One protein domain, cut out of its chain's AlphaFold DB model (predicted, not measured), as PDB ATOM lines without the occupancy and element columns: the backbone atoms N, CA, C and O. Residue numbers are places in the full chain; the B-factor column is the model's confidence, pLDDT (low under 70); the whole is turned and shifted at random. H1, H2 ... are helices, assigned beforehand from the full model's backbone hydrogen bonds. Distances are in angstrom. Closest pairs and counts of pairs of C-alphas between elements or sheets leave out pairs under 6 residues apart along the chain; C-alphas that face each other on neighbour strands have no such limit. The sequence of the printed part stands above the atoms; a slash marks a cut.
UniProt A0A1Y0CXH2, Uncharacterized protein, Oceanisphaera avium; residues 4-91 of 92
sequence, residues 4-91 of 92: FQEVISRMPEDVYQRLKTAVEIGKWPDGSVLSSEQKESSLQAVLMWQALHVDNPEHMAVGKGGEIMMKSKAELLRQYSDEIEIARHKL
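This is residues 4 to 91 of the 92 residues of an uncharacterized protein of Oceanisphaera avium (UniProt A0A1Y0CXH2). A small helical head, in which H2 and H3 make a hairpin and short H1 packs on residues 45 to 52 of H3, is joined by a looping stretch without named elements, residues 54 to 72, to an arm of two short helices, H4 and H5, which lie far from the head. Residues 80 to 91 stick out at the end of this arm. The printed part has 88 residues with five named helices, H1 to H5 in chain order, and no named strand; its class is all helix. The whole is loose, with a radius of gyration of the C-alphas of 16.8 A, and elongated, spanning 47 by 31 by 21 A.

H1, residues 4 to 9, touches H3, residues 36 to 53, through residues 45 to 52 of H3 alone; the closest C-alphas, of Ile 8 and Trp 49, are 6.1 A apart. They run the same way at a steep tilt of 42 degrees. H2, residues 13 to 25, touches H3 in a helical hairpin, opposite ways at a steep tilt of 43 degrees, with the C-alphas of Lys 20 and Val 46 closest at 6.1 A. H1 and H2 are apart. H4, residues 73 to 79, is apart from H3, and meets H5, residues 81 to 89, only through their link. In H1, H2, H3, H4 and H5 every O i to N i+4 pair is within hydrogen-bond range.

H1 begins at C-alpha 4, (71.801, 123.802, 90.444). H2 is 18.5 A long and H3 25.9 A, ending at C-alpha 53, (68.028, 133.715, 102.483). H1 measures 8.8 A, H4 9.8 A and H5 12.9 A; H5 ends at C-alpha 89, (75.291, 168.088, 115.120).

The C-alphas farthest apart, of Phe 4 and Leu 91, are 51.9 A apart. The printed part has no cut. The link from H3 to H4 is long, with 19 residues. Residues 84 to 91 have pLDDT under 70.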
ATOM      1  N   PHE A   4      71.111 122.560  90.096       85.19
ATOM      2  CA  PHE A   4      71.801 123.802  90.444       85.19
ATOM      3  C   PHE A   4      71.171 124.514  91.654       85.19
ATOM      4  O   PHE A   4      71.875 124.862  92.594       85.19
ATOM      5  N   GLN A   5      69.843 124.673  91.689       84.94
ATOM      6  CA  GLN A   5      69.150 125.347  92.796       84.94
ATOM      7  C   GLN A   5      69.281 124.592  94.124       84.94
ATOM      8  O   GLN A   5      69.360 125.220  95.175       84.94
ATOM      9  N   GLU A   6      69.321 123.259  94.084       87.12
ATOM     10  CA  GLU A   6      69.526 122.428  95.279       87.12
ATOM     11  C   GLU A   6      70.932 122.586  95.864       87.12
ATOM     12  O   GLU A   6      71.109 122.532  97.080       87.12
ATOM     13  N   VAL A   7      71.934 122.810  95.010       89.62
ATOM     14  CA  VAL A   7      73.292 123.127  95.461       89.62
ATOM     15  C   VAL A   7      73.324 124.517  96.097       89.62
ATOM     16  O   VAL A   7      73.873 124.666  97.187       89.62
ATOM     17  N   ILE A   8      72.696 125.520  95.470       91.00
ATOM     18  CA  ILE A   8      72.662 126.888  96.014       91.00
ATOM     19  C   ILE A   8      71.919 126.949  97.355       91.00
ATOM     20  O   ILE A   8      72.368 127.642  98.265       91.00
ATOM     21  N   SER A   9      70.817 126.211  97.518       87.50
ATOM     22  CA  SER A   9      70.041 126.220  98.770       87.50
ATOM     23  C   SER A   9      70.790 125.625  99.963       87.50
ATOM     24  O   SER A   9      70.443 125.904 101.105       87.50
ATOM     25  N   ARG A  10      71.825 124.818  99.707       90.44
ATOM     26  CA  ARG A  10      72.713 124.239 100.724       90.44
ATOM     27  C   ARG A  10      74.072 124.932 100.785       90.44
ATOM     28  O   ARG A  10      74.960 124.456 101.489       90.44
ATOM     29  N   MET A  11      74.257 126.014 100.029       92.38
ATOM     30  CA  MET A  11      75.518 126.738  99.978       92.38
ATOM     31  C   MET A  11      75.776 127.441 101.318       92.38
ATOM     32  O   MET A  11      74.942 128.243 101.746       92.38
ATOM     33  N   PRO A  12      76.932 127.188 101.957       94.56
ATOM     34  CA  PRO A  12      77.355 127.921 103.142       94.56
ATOM     35  C   PRO A  12      77.448 129.431 102.890       94.56
ATOM     36  O   PRO A  12      77.823 129.873 101.802       94.56
ATOM     37  N   GLU A  13      77.143 130.231 103.911       93.69
ATOM     38  CA  GLU A  13      77.157 131.694 103.801       93.69
ATOM     39  C   GLU A  13      78.547 132.247 103.438       93.69
ATOM     40  O   GLU A  13      78.652 133.176 102.641       93.69
ATOM     41  N   ASP A  14      79.633 131.654 103.938       95.25
ATOM     42  CA  ASP A  14      80.999 132.074 103.609       95.25
ATOM     43  C   ASP A  14      81.329 131.878 102.120       95.25
ATOM     44  O   ASP A  14      82.001 132.712 101.507       95.25
ATOM     45  N   VAL A  15      80.813 130.808 101.511       93.69
ATOM     46  CA  VAL A  15      80.952 130.549 100.072       93.69
ATOM     47  C   VAL A  15      80.199 131.610  99.276       93.69
ATOM     48  O   VAL A  15      80.762 132.169  98.332       93.69
ATOM     49  N   TYR A  16      78.976 131.946  99.694       94.56
ATOM     50  CA  TYR A  16      78.208 133.049  99.117       94.56
ATOM     51  C   TYR A  16      78.973 134.379  99.189       94.56
ATOM     52  O   TYR A  16      79.101 135.056  98.169       94.56
ATOM     53  N   GLN A  17      79.531 134.737 100.351       94.50
ATOM     54  CA  GLN A  17      80.269 135.995 100.523       94.50
ATOM     55  C   GLN A  17      81.481 136.065  99.587       94.50
ATOM     56  O   GLN A  17      81.697 137.073  98.916       94.50
ATOM     57  N   ARG A  18      82.237 134.967  99.461       94.31
ATOM     58  CA  ARG A  18      83.385 134.886  98.541       94.31
ATOM     59  C   ARG A  18      82.961 135.026  97.078       94.31
ATOM     60  O   ARG A  18      83.633 135.724  96.322       94.31
ATOM     61  N   LEU A  19      81.855 134.391  96.687       94.69
ATOM     62  CA  LEU A  19      81.265 134.506  95.348       94.69
ATOM     63  C   LEU A  19      80.799 135.933  95.052       94.69
ATOM     64  O   LEU A  19      81.114 136.469  93.991       94.69
ATOM     65  N   LYS A  20      80.102 136.562  96.002       94.44
ATOM     66  CA  LYS A  20      79.649 137.951  95.910       94.44
ATOM     67  C   LYS A  20      80.829 138.891  95.674       94.44
ATOM     68  O   LYS A  20      80.841 139.599  94.670       94.44
ATOM     69  N   THR A  21      81.856 138.822  96.523       95.88
ATOM     70  CA  THR A  21      83.071 139.631  96.360       95.88
ATOM     71  C   THR A  21      83.739 139.373  95.016       95.88
ATOM     72  O   THR A  21      84.127 140.320  94.338       95.88
ATOM     73  N   ALA A  22      83.838 138.111  94.586       96.19
ATOM     74  CA  ALA A  22      84.465 137.782  93.314       96.19
ATOM     75  C   ALA A  22      83.733 138.409  92.118       96.19
ATOM     76  O   ALA A  22      84.374 138.952  91.218       96.19
ATOM     77  N   VAL A  23      82.396 138.387  92.124       95.31
ATOM     78  CA  VAL A  23      81.556 139.005  91.085       95.31
ATOM     79  C   VAL A  23      81.688 140.529  91.084       95.31
ATOM     80  O   VAL A  23      81.775 141.121  90.005       95.31
ATOM     81  N   GLU A  24      81.744 141.155  92.262       93.88
ATOM     82  CA  GLU A  24      81.916 142.606  92.423       93.88
ATOM     83  C   GLU A  24      83.261 143.089  91.863       93.88
ATOM     84  O   GLU A  24      83.308 144.078  91.128       93.88
ATOM     85  N   ILE A  25      84.353 142.374  92.159       96.25
ATOM     86  CA  ILE A  25      85.709 142.762  91.731       96.25
ATOM     87  C   ILE A  25      86.114 142.174  90.369       96.25
ATOM     88  O   ILE A  25      87.120 142.584  89.788       96.25
ATOM     89  N   GLY A  26      85.366 141.191  89.860       95.12
ATOM     90  CA  GLY A  26      85.681 140.455  88.633       95.12
ATOM     91  C   GLY A  26      86.860 139.478  88.751       95.12
ATOM     92  O   GLY A  26      87.443 139.103  87.731       95.12
ATOM     93  N   LYS A  27      87.248 139.083  89.969       96.31
ATOM     94  CA  LYS A  27      88.407 138.219  90.249       96.31
ATOM     95  C   LYS A  27      88.116 137.255  91.389       96.31
ATOM     96  O   LYS A  27      87.431 137.601  92.342       96.31
ATOM     97  N   TRP A  28      88.692 136.069  91.322       94.31
ATOM     98  CA  TRP A  28      88.715 135.113  92.416       94.31
ATOM     99  C   TRP A  28      89.603 135.602  93.580       94.31
ATOM    100  O   TRP A  28      90.462 136.467  93.383       94.31
ATOM    101  N   PRO A  29      89.443 135.047  94.800       89.88
ATOM    102  CA  PRO A  29      90.256 135.422  95.964       89.88
ATOM    103  C   PRO A  29      91.766 135.188  95.804       89.88
ATOM    104  O   PRO A  29      92.559 135.784  96.525       89.88
ATOM    105  N   ASP A  30      92.163 134.318  94.878       93.81
ATOM    106  CA  ASP A  30      93.559 134.055  94.512       93.81
ATOM    107  C   ASP A  30      94.137 135.110  93.541       93.81
ATOM    108  O   ASP A  30      95.322 135.072  93.219       93.81
ATOM    109  N   GLY A  31      93.314 136.060  93.080       92.69
ATOM    110  CA  GLY A  31      93.677 137.116  92.136       92.69
ATOM    111  C   GLY A  31      93.414 136.780  90.665       92.69
ATOM    112  O   GLY A  31      93.561 137.667  89.815       92.69
ATOM    113  N   SER A  32      92.993 135.552  90.351       95.25
ATOM    114  CA  SER A  32      92.680 135.115  88.988       95.25
ATOM    115  C   SER A  32      91.427 135.820  88.453       95.25
ATOM    116  O   SER A  32      90.448 135.992  89.174       95.25
ATOM    117  N   VAL A  33      91.417 136.231  87.183       96.81
ATOM    118  CA  VAL A  33      90.266 136.929  86.573       96.81
ATOM    119  C   VAL A  33      89.130 135.946  86.278       96.81
ATOM    120  O   VAL A  33      89.374 134.852  85.773       96.81
ATOM    121  N   LEU A  34      87.888 136.351  86.556       94.88
ATOM    122  CA  LEU A  34      86.699 135.596  86.159       94.88
ATOM    123  C   LEU A  34      86.507 135.658  84.640       94.88
ATOM    124  O   LEU A  34      86.462 136.746  84.060       94.88
ATOM    125  N   SER A  35      86.316 134.505  83.997       96.69
ATOM    126  CA  SER A  35      85.819 134.480  82.618       96.69
ATOM    127  C   SER A  35      84.383 135.019  82.549       96.69
ATOM    128  O   SER A  35      83.670 135.053  83.553       96.69
ATOM    129  N   SER A  36      83.921 135.418  81.361       94.69
ATOM    130  CA  SER A  36      82.546 135.909  81.177       94.69
ATOM    131  C   SER A  36      81.494 134.886  81.620       94.69
ATOM    132  O   SER A  36      80.551 135.239  82.323       94.69
ATOM    133  N   GLU A  37      81.695 133.612  81.277       95.06
ATOM    134  CA  GLU A  37      80.808 132.509  81.662       95.06
ATOM    135  C   GLU A  37      80.824 132.257  83.178       95.06
ATOM    136  O   GLU A  37      79.778 132.064  83.804       95.06
ATOM    137  N   GLN A  38      82.008 132.323  83.801       94.19
ATOM    138  CA  GLN A  38      82.139 132.210  85.253       94.19
ATOM    139  C   GLN A  38      81.459 133.377  85.964       94.19
ATOM    140  O   GLN A  38      80.806 133.169  86.985       94.19
ATOM    141  N   LYS A  39      81.583 134.596  85.430       93.69
ATOM    142  CA  LYS A  39      80.936 135.791  85.976       93.69
ATOM    143  C   LYS A  39      79.416 135.672  85.920       93.69
ATOM    144  O   LYS A  39      78.762 135.956  86.918       93.69
ATOM    145  N   GLU A  40      78.865 135.225  84.795       94.38
ATOM    146  CA  GLU A  40      77.422 135.021  84.635       94.38
ATOM    147  C   GLU A  40      76.893 133.948  85.594       94.38
ATOM    148  O   GLU A  40      75.957 134.201  86.354       94.38
ATOM    149  N   SER A  41      77.544 132.784  85.634       93.00
ATOM    150  CA  SER A  41      77.150 131.674  86.511       93.00
ATOM    151  C   SER A  41      77.244 132.052  87.993       93.00
ATOM    152  O   SER A  41      76.354 131.743  88.789       93.00
ATOM    153  N   SER A  42      78.308 132.769  88.369       93.69
ATOM    154  CA  SER A  42      78.516 133.259  89.736       93.69
ATOM    155  C   SER A  42      77.474 134.303  90.126       93.69
ATOM    156  O   SER A  42      76.952 134.266  91.237       93.69
ATOM    157  N   LEU A  43      77.120 135.205  89.208       93.81
ATOM    158  CA  LEU A  43      76.065 136.187  89.436       93.81
ATOM    159  C   LEU A  43      74.712 135.499  89.648       93.81
ATOM    160  O   LEU A  43      74.015 135.813  90.609       93.81
ATOM    161  N   GLN A  44      74.357 134.519  88.811       93.12
ATOM    162  CA  GLN A  44      73.125 133.745  88.991       93.12
ATOM    163  C   GLN A  44      73.084 133.043  90.357       93.12
ATOM    164  O   GLN A  44      72.052 133.071  91.028       93.12
ATOM    165  N   ALA A  45      74.205 132.464  90.796       93.75
ATOM    166  CA  ALA A  45      74.323 131.841  92.113       93.75
ATOM    167  C   ALA A  45      74.097 132.843  93.259       93.75
ATOM    168  O   ALA A  45      73.326 132.559  94.175       93.75
ATOM    169  N   VAL A  46      74.722 134.024  93.190       93.94
ATOM    170  CA  VAL A  46      74.596 135.091  94.199       93.94
ATOM    171  C   VAL A  46      73.151 135.574  94.316       93.94
ATOM    172  O   VAL A  46      72.623 135.657  95.425       93.94
ATOM    173  N   LEU A  47      72.491 135.848  93.187       92.38
ATOM    174  CA  LEU A  47      71.104 136.325  93.169       92.38
ATOM    175  C   LEU A  47      70.133 135.258  93.687       92.38
ATOM    176  O   LEU A  47      69.234 135.558  94.470       92.38
ATOM    177  N   MET A  48      70.335 133.995  93.296       92.69
ATOM    178  CA  MET A  48      69.521 132.877  93.778       92.69
ATOM    179  C   MET A  48      69.689 132.677  95.287       92.69
ATOM    180  O   MET A  48      68.705 132.471  95.991       92.69
ATOM    181  N   TRP A  49      70.917 132.771  95.802       93.50
ATOM    182  CA  TRP A  49      71.162 132.658  97.237       93.50
ATOM    183  C   TRP A  49      70.458 133.777  98.013       93.50
ATOM    184  O   TRP A  49      69.786 133.491  99.004       93.50
ATOM    185  N   GLN A  50      70.531 135.022  97.523       92.06
ATOM    186  CA  GLN A  50      69.820 136.164  98.113       92.06
ATOM    187  C   GLN A  50      68.305 135.936  98.149       92.06
ATOM    188  O   GLN A  50      67.682 136.099  99.196       92.06
ATOM    189  N   ALA A  51      67.729 135.460  97.043       92.00
ATOM    190  CA  ALA A  51      66.302 135.165  96.933       92.00
ATOM    191  C   ALA A  51      65.808 134.073  97.901       92.00
ATOM    192  O   ALA A  51      64.606 133.987  98.167       92.00
ATOM    193  N   LEU A  52      66.707 133.232  98.418       90.38
ATOM    194  CA  LEU A  52      66.382 132.167  99.367       90.38
ATOM    195  C   LEU A  52      66.580 132.589 100.832       90.38
ATOM    196  O   LEU A  52      65.840 132.111 101.690       90.38
ATOM    197  N   HIS A  53      67.544 133.474 101.116       89.81
ATOM    198  CA  HIS A  53      68.028 133.715 102.483       89.81
ATOM    199  C   HIS A  53      67.853 135.156 102.994       89.81
ATOM    200  O   HIS A  53      67.893 135.371 104.202       89.81
ATOM    201  N   VAL A  54      67.663 136.153 102.123       88.31
ATOM    202  CA  VAL A  54      67.635 137.570 102.530       88.31
ATOM    203  C   VAL A  54      66.202 138.023 102.821       88.31
ATOM    204  O   VAL A  54      65.464 138.420 101.920       88.31
ATOM    205  N   ASP A  55      65.811 137.987 104.097       87.06
ATOM    206  CA  ASP A  55      64.473 138.412 104.543       87.06
ATOM    207  C   ASP A  55      64.296 139.945 104.569       87.06
ATOM    208  O   ASP A  55      63.208 140.442 104.290       87.06
ATOM    209  N   ASN A  56      65.353 140.708 104.878       86.44
ATOM    210  CA  ASN A  56      65.314 142.175 104.938       86.44
ATOM    211  C   ASN A  56      66.362 142.796 103.996       86.44
ATOM    212  O   ASN A  56      67.431 143.207 104.452       86.44
ATOM    213  N   PRO A  57      66.099 142.825 102.679       88.19
ATOM    214  CA  PRO A  57      67.038 143.363 101.702       88.19
ATOM    215  C   PRO A  57      67.233 144.878 101.855       88.19
ATOM    216  O   PRO A  57      66.313 145.645 102.165       88.19
ATOM    217  N   GLU A  58      68.453 145.326 101.574       89.19
ATOM    218  CA  GLU A  58      68.759 146.744 101.411       89.19
ATOM    219  C   GLU A  58      68.106 147.322 100.149       89.19
ATOM    220  O   GLU A  58      67.582 146.609  99.294       89.19
ATOM    221  N   HIS A  59      68.138 148.649 100.022       90.56
ATOM    222  CA  HIS A  59      67.714 149.294  98.788       90.56
ATOM    223  C   HIS A  59      68.537 148.783  97.595       90.56
ATOM    224  O   HIS A  59      69.759 148.720  97.673       90.56
ATOM    225  N   MET A  60      67.859 148.449  96.497       89.38
ATOM    226  CA  MET A  60      68.417 147.856  95.275       89.38
ATOM    227  C   MET A  60      69.018 146.450  95.445       89.38
ATOM    228  O   MET A  60      69.679 145.959  94.530       89.38
ATOM    229  N   ALA A  61      68.768 145.773  96.566       87.94
ATOM    230  CA  ALA A  61      69.149 144.376  96.754       87.94
ATOM    231  C   ALA A  61      68.010 143.420  96.366       87.94
ATOM    232  O   ALA A  61      66.835 143.796  96.358       87.94
ATOM    233  N   VAL A  62      68.357 142.166  96.068       89.31
ATOM    234  CA  VAL A  62      67.375 141.095  95.861       89.31
ATOM    235  C   VAL A  62      66.879 140.598  97.216       89.31
ATOM    236  O   VAL A  62      67.670 140.185  98.063       89.31
ATOM    237  N   GLY A  63      65.566 140.658  97.413       86.56
ATOM    238  CA  GLY A  63      64.872 140.101  98.565       86.56
ATOM    239  C   GLY A  63      64.417 138.667  98.354       86.56
ATOM    240  O   GLY A  63      64.439 138.126  97.245       86.56
ATOM    241  N   LYS A  64      63.949 138.059  99.441       82.19
ATOM    242  CA  LYS A  64      63.316 136.743  99.427       82.19
ATOM    243  C   LYS A  64      62.210 136.666  98.373       82.19
ATOM    244  O   LYS A  64      61.349 137.534  98.303       82.19
ATOM    245  N   GLY A  65      62.248 135.623  97.546       82.31
ATOM    246  CA  GLY A  65      61.351 135.477  96.393       82.31
ATOM    247  C   GLY A  65      61.876 136.078  95.084       82.31
ATOM    248  O   GLY A  65      61.261 135.862  94.045       82.31
ATOM    249  N   GLY A  66      63.035 136.747  95.097       85.56
ATOM    250  CA  GLY A  66      63.714 137.228  93.889       85.56
ATOM    251  C   GLY A  66      63.321 138.639  93.445       85.56
ATOM    252  O   GLY A  66      63.722 139.072  92.367       85.56
ATOM    253  N   GLU A  67      62.550 139.361  94.256       89.50
ATOM    254  CA  GLU A  67      62.138 140.735  93.964       89.50
ATOM    255  C   GLU A  67      63.254 141.734  94.294       89.50
ATOM    256  O   GLU A  67      63.982 141.576  95.275       89.50
ATOM    257  N   ILE A  68      63.387 142.792  93.489       91.06
ATOM    258  CA  ILE A  68      64.328 143.883  93.774       91.06
ATOM    259  C   ILE A  68      63.672 144.856  94.755       91.06
ATOM    260  O   ILE A  68      62.619 145.427  94.471       91.06
ATOM    261  N   MET A  69      64.328 145.095  95.889       91.31
ATOM    262  CA  MET A  69      63.838 145.996  96.926       91.31
ATOM    263  C   MET A  69      64.045 147.462  96.534       91.31
ATOM    264  O   MET A  69      65.116 148.047  96.712       91.31
ATOM    265  N   MET A  70      62.993 148.099  96.032       92.19
ATOM    266  CA  MET A  70      62.991 149.535  95.760       92.19
ATOM    267  C   MET A  70      62.296 150.293  96.888       92.19
ATOM    268  O   MET A  70      61.097 150.156  97.093       92.19
ATOM    269  N   LYS A  71      63.066 151.119  97.601       90.38
ATOM    270  CA  LYS A  71      62.582 152.013  98.652       90.38
ATOM    271  C   LYS A  71      62.459 153.417  98.073       90.38
ATOM    272  O   LYS A  71      63.323 153.858  97.314       90.38
ATOM    273  N   SER A  72      61.400 154.130  98.426       93.19
ATOM    274  CA  SER A  72      61.235 155.540  98.084       93.19
ATOM    275  C   SER A  72      62.200 156.421  98.879       93.19
ATOM    276  O   SER A  72      62.690 156.058  99.950       93.19
ATOM    277  N   LYS A  73      62.423 157.649  98.399       89.38
ATOM    278  CA  LYS A  73      63.219 158.657  99.119       89.38
ATOM    279  C   LYS A  73      62.707 158.896 100.545       89.38
ATOM    280  O   LYS A  73      63.514 159.058 101.454       89.38
ATOM    281  N   ALA A  74      61.388 158.934 100.741       91.81
ATOM    282  CA  ALA A  74      60.789 159.148 102.057       91.81
ATOM    283  C   ALA A  74      61.077 157.976 103.011       91.81
ATOM    284  O   ALA A  74      61.401 158.201 104.174       91.81
ATOM    285  N   GLU A  75      61.020 156.740 102.512       90.12
ATOM    286  CA  GLU A  75      61.354 155.541 103.291       90.12
ATOM    287  C   GLU A  75      62.840 155.483 103.645       90.12
ATOM    288  O   GLU A  75      63.176 155.180 104.785       90.12
ATOM    289  N   LEU A  76      63.726 155.841 102.709       91.00
ATOM    290  CA  LEU A  76      65.165 155.928 102.968       91.00
ATOM    291  C   LEU A  76      65.482 156.982 104.035       91.00
ATOM    292  O   LEU A  76      66.212 156.698 104.977       91.00
ATOM    293  N   LEU A  77      64.893 158.178 103.937       88.12
ATOM    294  CA  LEU A  77      65.079 159.230 104.942       88.12
ATOM    295  C   LEU A  77      64.592 158.803 106.329       88.12
ATOM    296  O   LEU A  77      65.216 159.152 107.323       88.12
ATOM    297  N   ARG A  78      63.495 158.041 106.394       89.12
ATOM    298  CA  ARG A  78      62.983 157.494 107.653       89.12
ATOM    299  C   ARG A  78      63.876 156.386 108.213       89.12
ATOM    300  O   ARG A  78      63.995 156.279 109.422       89.12
ATOM    301  N   GLN A  79      64.476 155.564 107.354       87.44
ATOM    302  CA  GLN A  79      65.378 154.490 107.771       87.44
ATOM    303  C   GLN A  79      66.681 155.034 108.381       87.44
ATOM    304  O   GLN A  79      67.194 154.441 109.323       87.44
ATOM    305  N   TYR A  80      67.200 156.145 107.852       86.69
ATOM    306  CA  TYR A  80      68.481 156.735 108.260       86.69
ATOM    307  C   TYR A  80      68.330 158.040 109.062       86.69
ATOM    308  O   TYR A  80      69.275 158.825 109.140       86.69
ATOM    309  N   SER A  81      67.155 158.314 109.642       83.19
ATOM    310  CA  SER A  81      66.884 159.577 110.348       83.19
ATOM    311  C   SER A  81      67.896 159.856 111.459       83.19
ATOM    312  O   SER A  81      68.414 160.967 111.554       83.19
ATOM    313  N   ASP A  82      68.243 158.826 112.226       72.38
ATOM    314  CA  ASP A  82      69.103 158.942 113.405       72.38
ATOM    315  C   ASP A  82      70.574 159.198 113.006       72.38
ATOM    316  O   ASP A  82      71.293 159.942 113.672       72.38
ATOM    317  N   GLU A  83      71.020 158.660 111.865       70.62
ATOM    318  CA  GLU A  83      72.358 158.924 111.313       70.62
ATOM    319  C   GLU A  83      72.481 160.343 110.737       70.62
ATOM    320  O   GLU A  83      73.520 160.995 110.883       70.62
ATOM    321  N   ILE A  84      71.411 160.852 110.110       67.75
ATOM    322  CA  ILE A  84      71.363 162.217 109.567       67.75
ATOM    323  C   ILE A  84      71.435 163.256 110.695       67.75
ATOM    324  O   ILE A  84      72.095 164.288 110.535       67.75
ATOM    325  N   GLU A  85      70.791 163.001 111.838       65.19
ATOM    326  CA  GLU A  85      70.843 163.905 112.995       65.19
ATOM    327  C   GLU A  85      72.255 164.011 113.590       65.19
ATOM    328  O   GLU A  85      72.725 165.119 113.867       65.19
ATOM    329  N   ILE A  86      72.990 162.897 113.684       61.09
ATOM    330  CA  ILE A  86      74.387 162.885 114.156       61.09
ATOM    331  C   ILE A  86      75.308 163.669 113.209       61.09
ATOM    332  O   ILE A  86      76.211 164.377 113.662       61.09
ATOM    333  N   ALA A  87      75.094 163.564 111.894       66.00
ATOM    334  CA  ALA A  87      75.880 164.301 110.905       66.00
ATOM    335  C   ALA A  87      75.654 165.822 110.987       66.00
ATOM    336  O   ALA A  87      76.601 166.583 110.799       66.00
ATOM    337  N   ARG A  88      74.429 166.267 111.306       60.06
ATOM    338  CA  ARG A  88      74.111 167.693 111.491       60.06
ATOM    339  C   ARG A  88      74.780 168.281 112.727       60.06
ATOM    340  O   ARG A  88      75.409 169.322 112.616       60.06
ATOM    341  N   HIS A  89      74.720 167.590 113.864       57.56
ATOM    342  CA  HIS A  89      75.291 168.088 115.120       57.56
ATOM    343  C   HIS A  89      76.834 168.176 115.100       57.56
ATOM    344  O   HIS A  89      77.425 168.861 115.924       57.56
ATOM    345  N   LYS A  90      77.525 167.483 114.184       58.81
ATOM    346  CA  LYS A  90      78.991 167.588 114.028       58.81
ATOM    347  C   LYS A  90      79.449 168.756 113.143       58.81
ATOM    348  O   LYS A  90      80.656 168.957 113.022       58.81
ATOM    349  N   LEU A  91      78.524 169.453 112.477       57.56
ATOM    350  CA  LEU A  91      78.821 170.632 111.654       57.56
ATOM    351  C   LEU A  91      78.672 171.964 112.411       57.56
ATOM    352  O   LEU A  91      79.067 172.991 111.857       57.56
TER     353      LEU A  91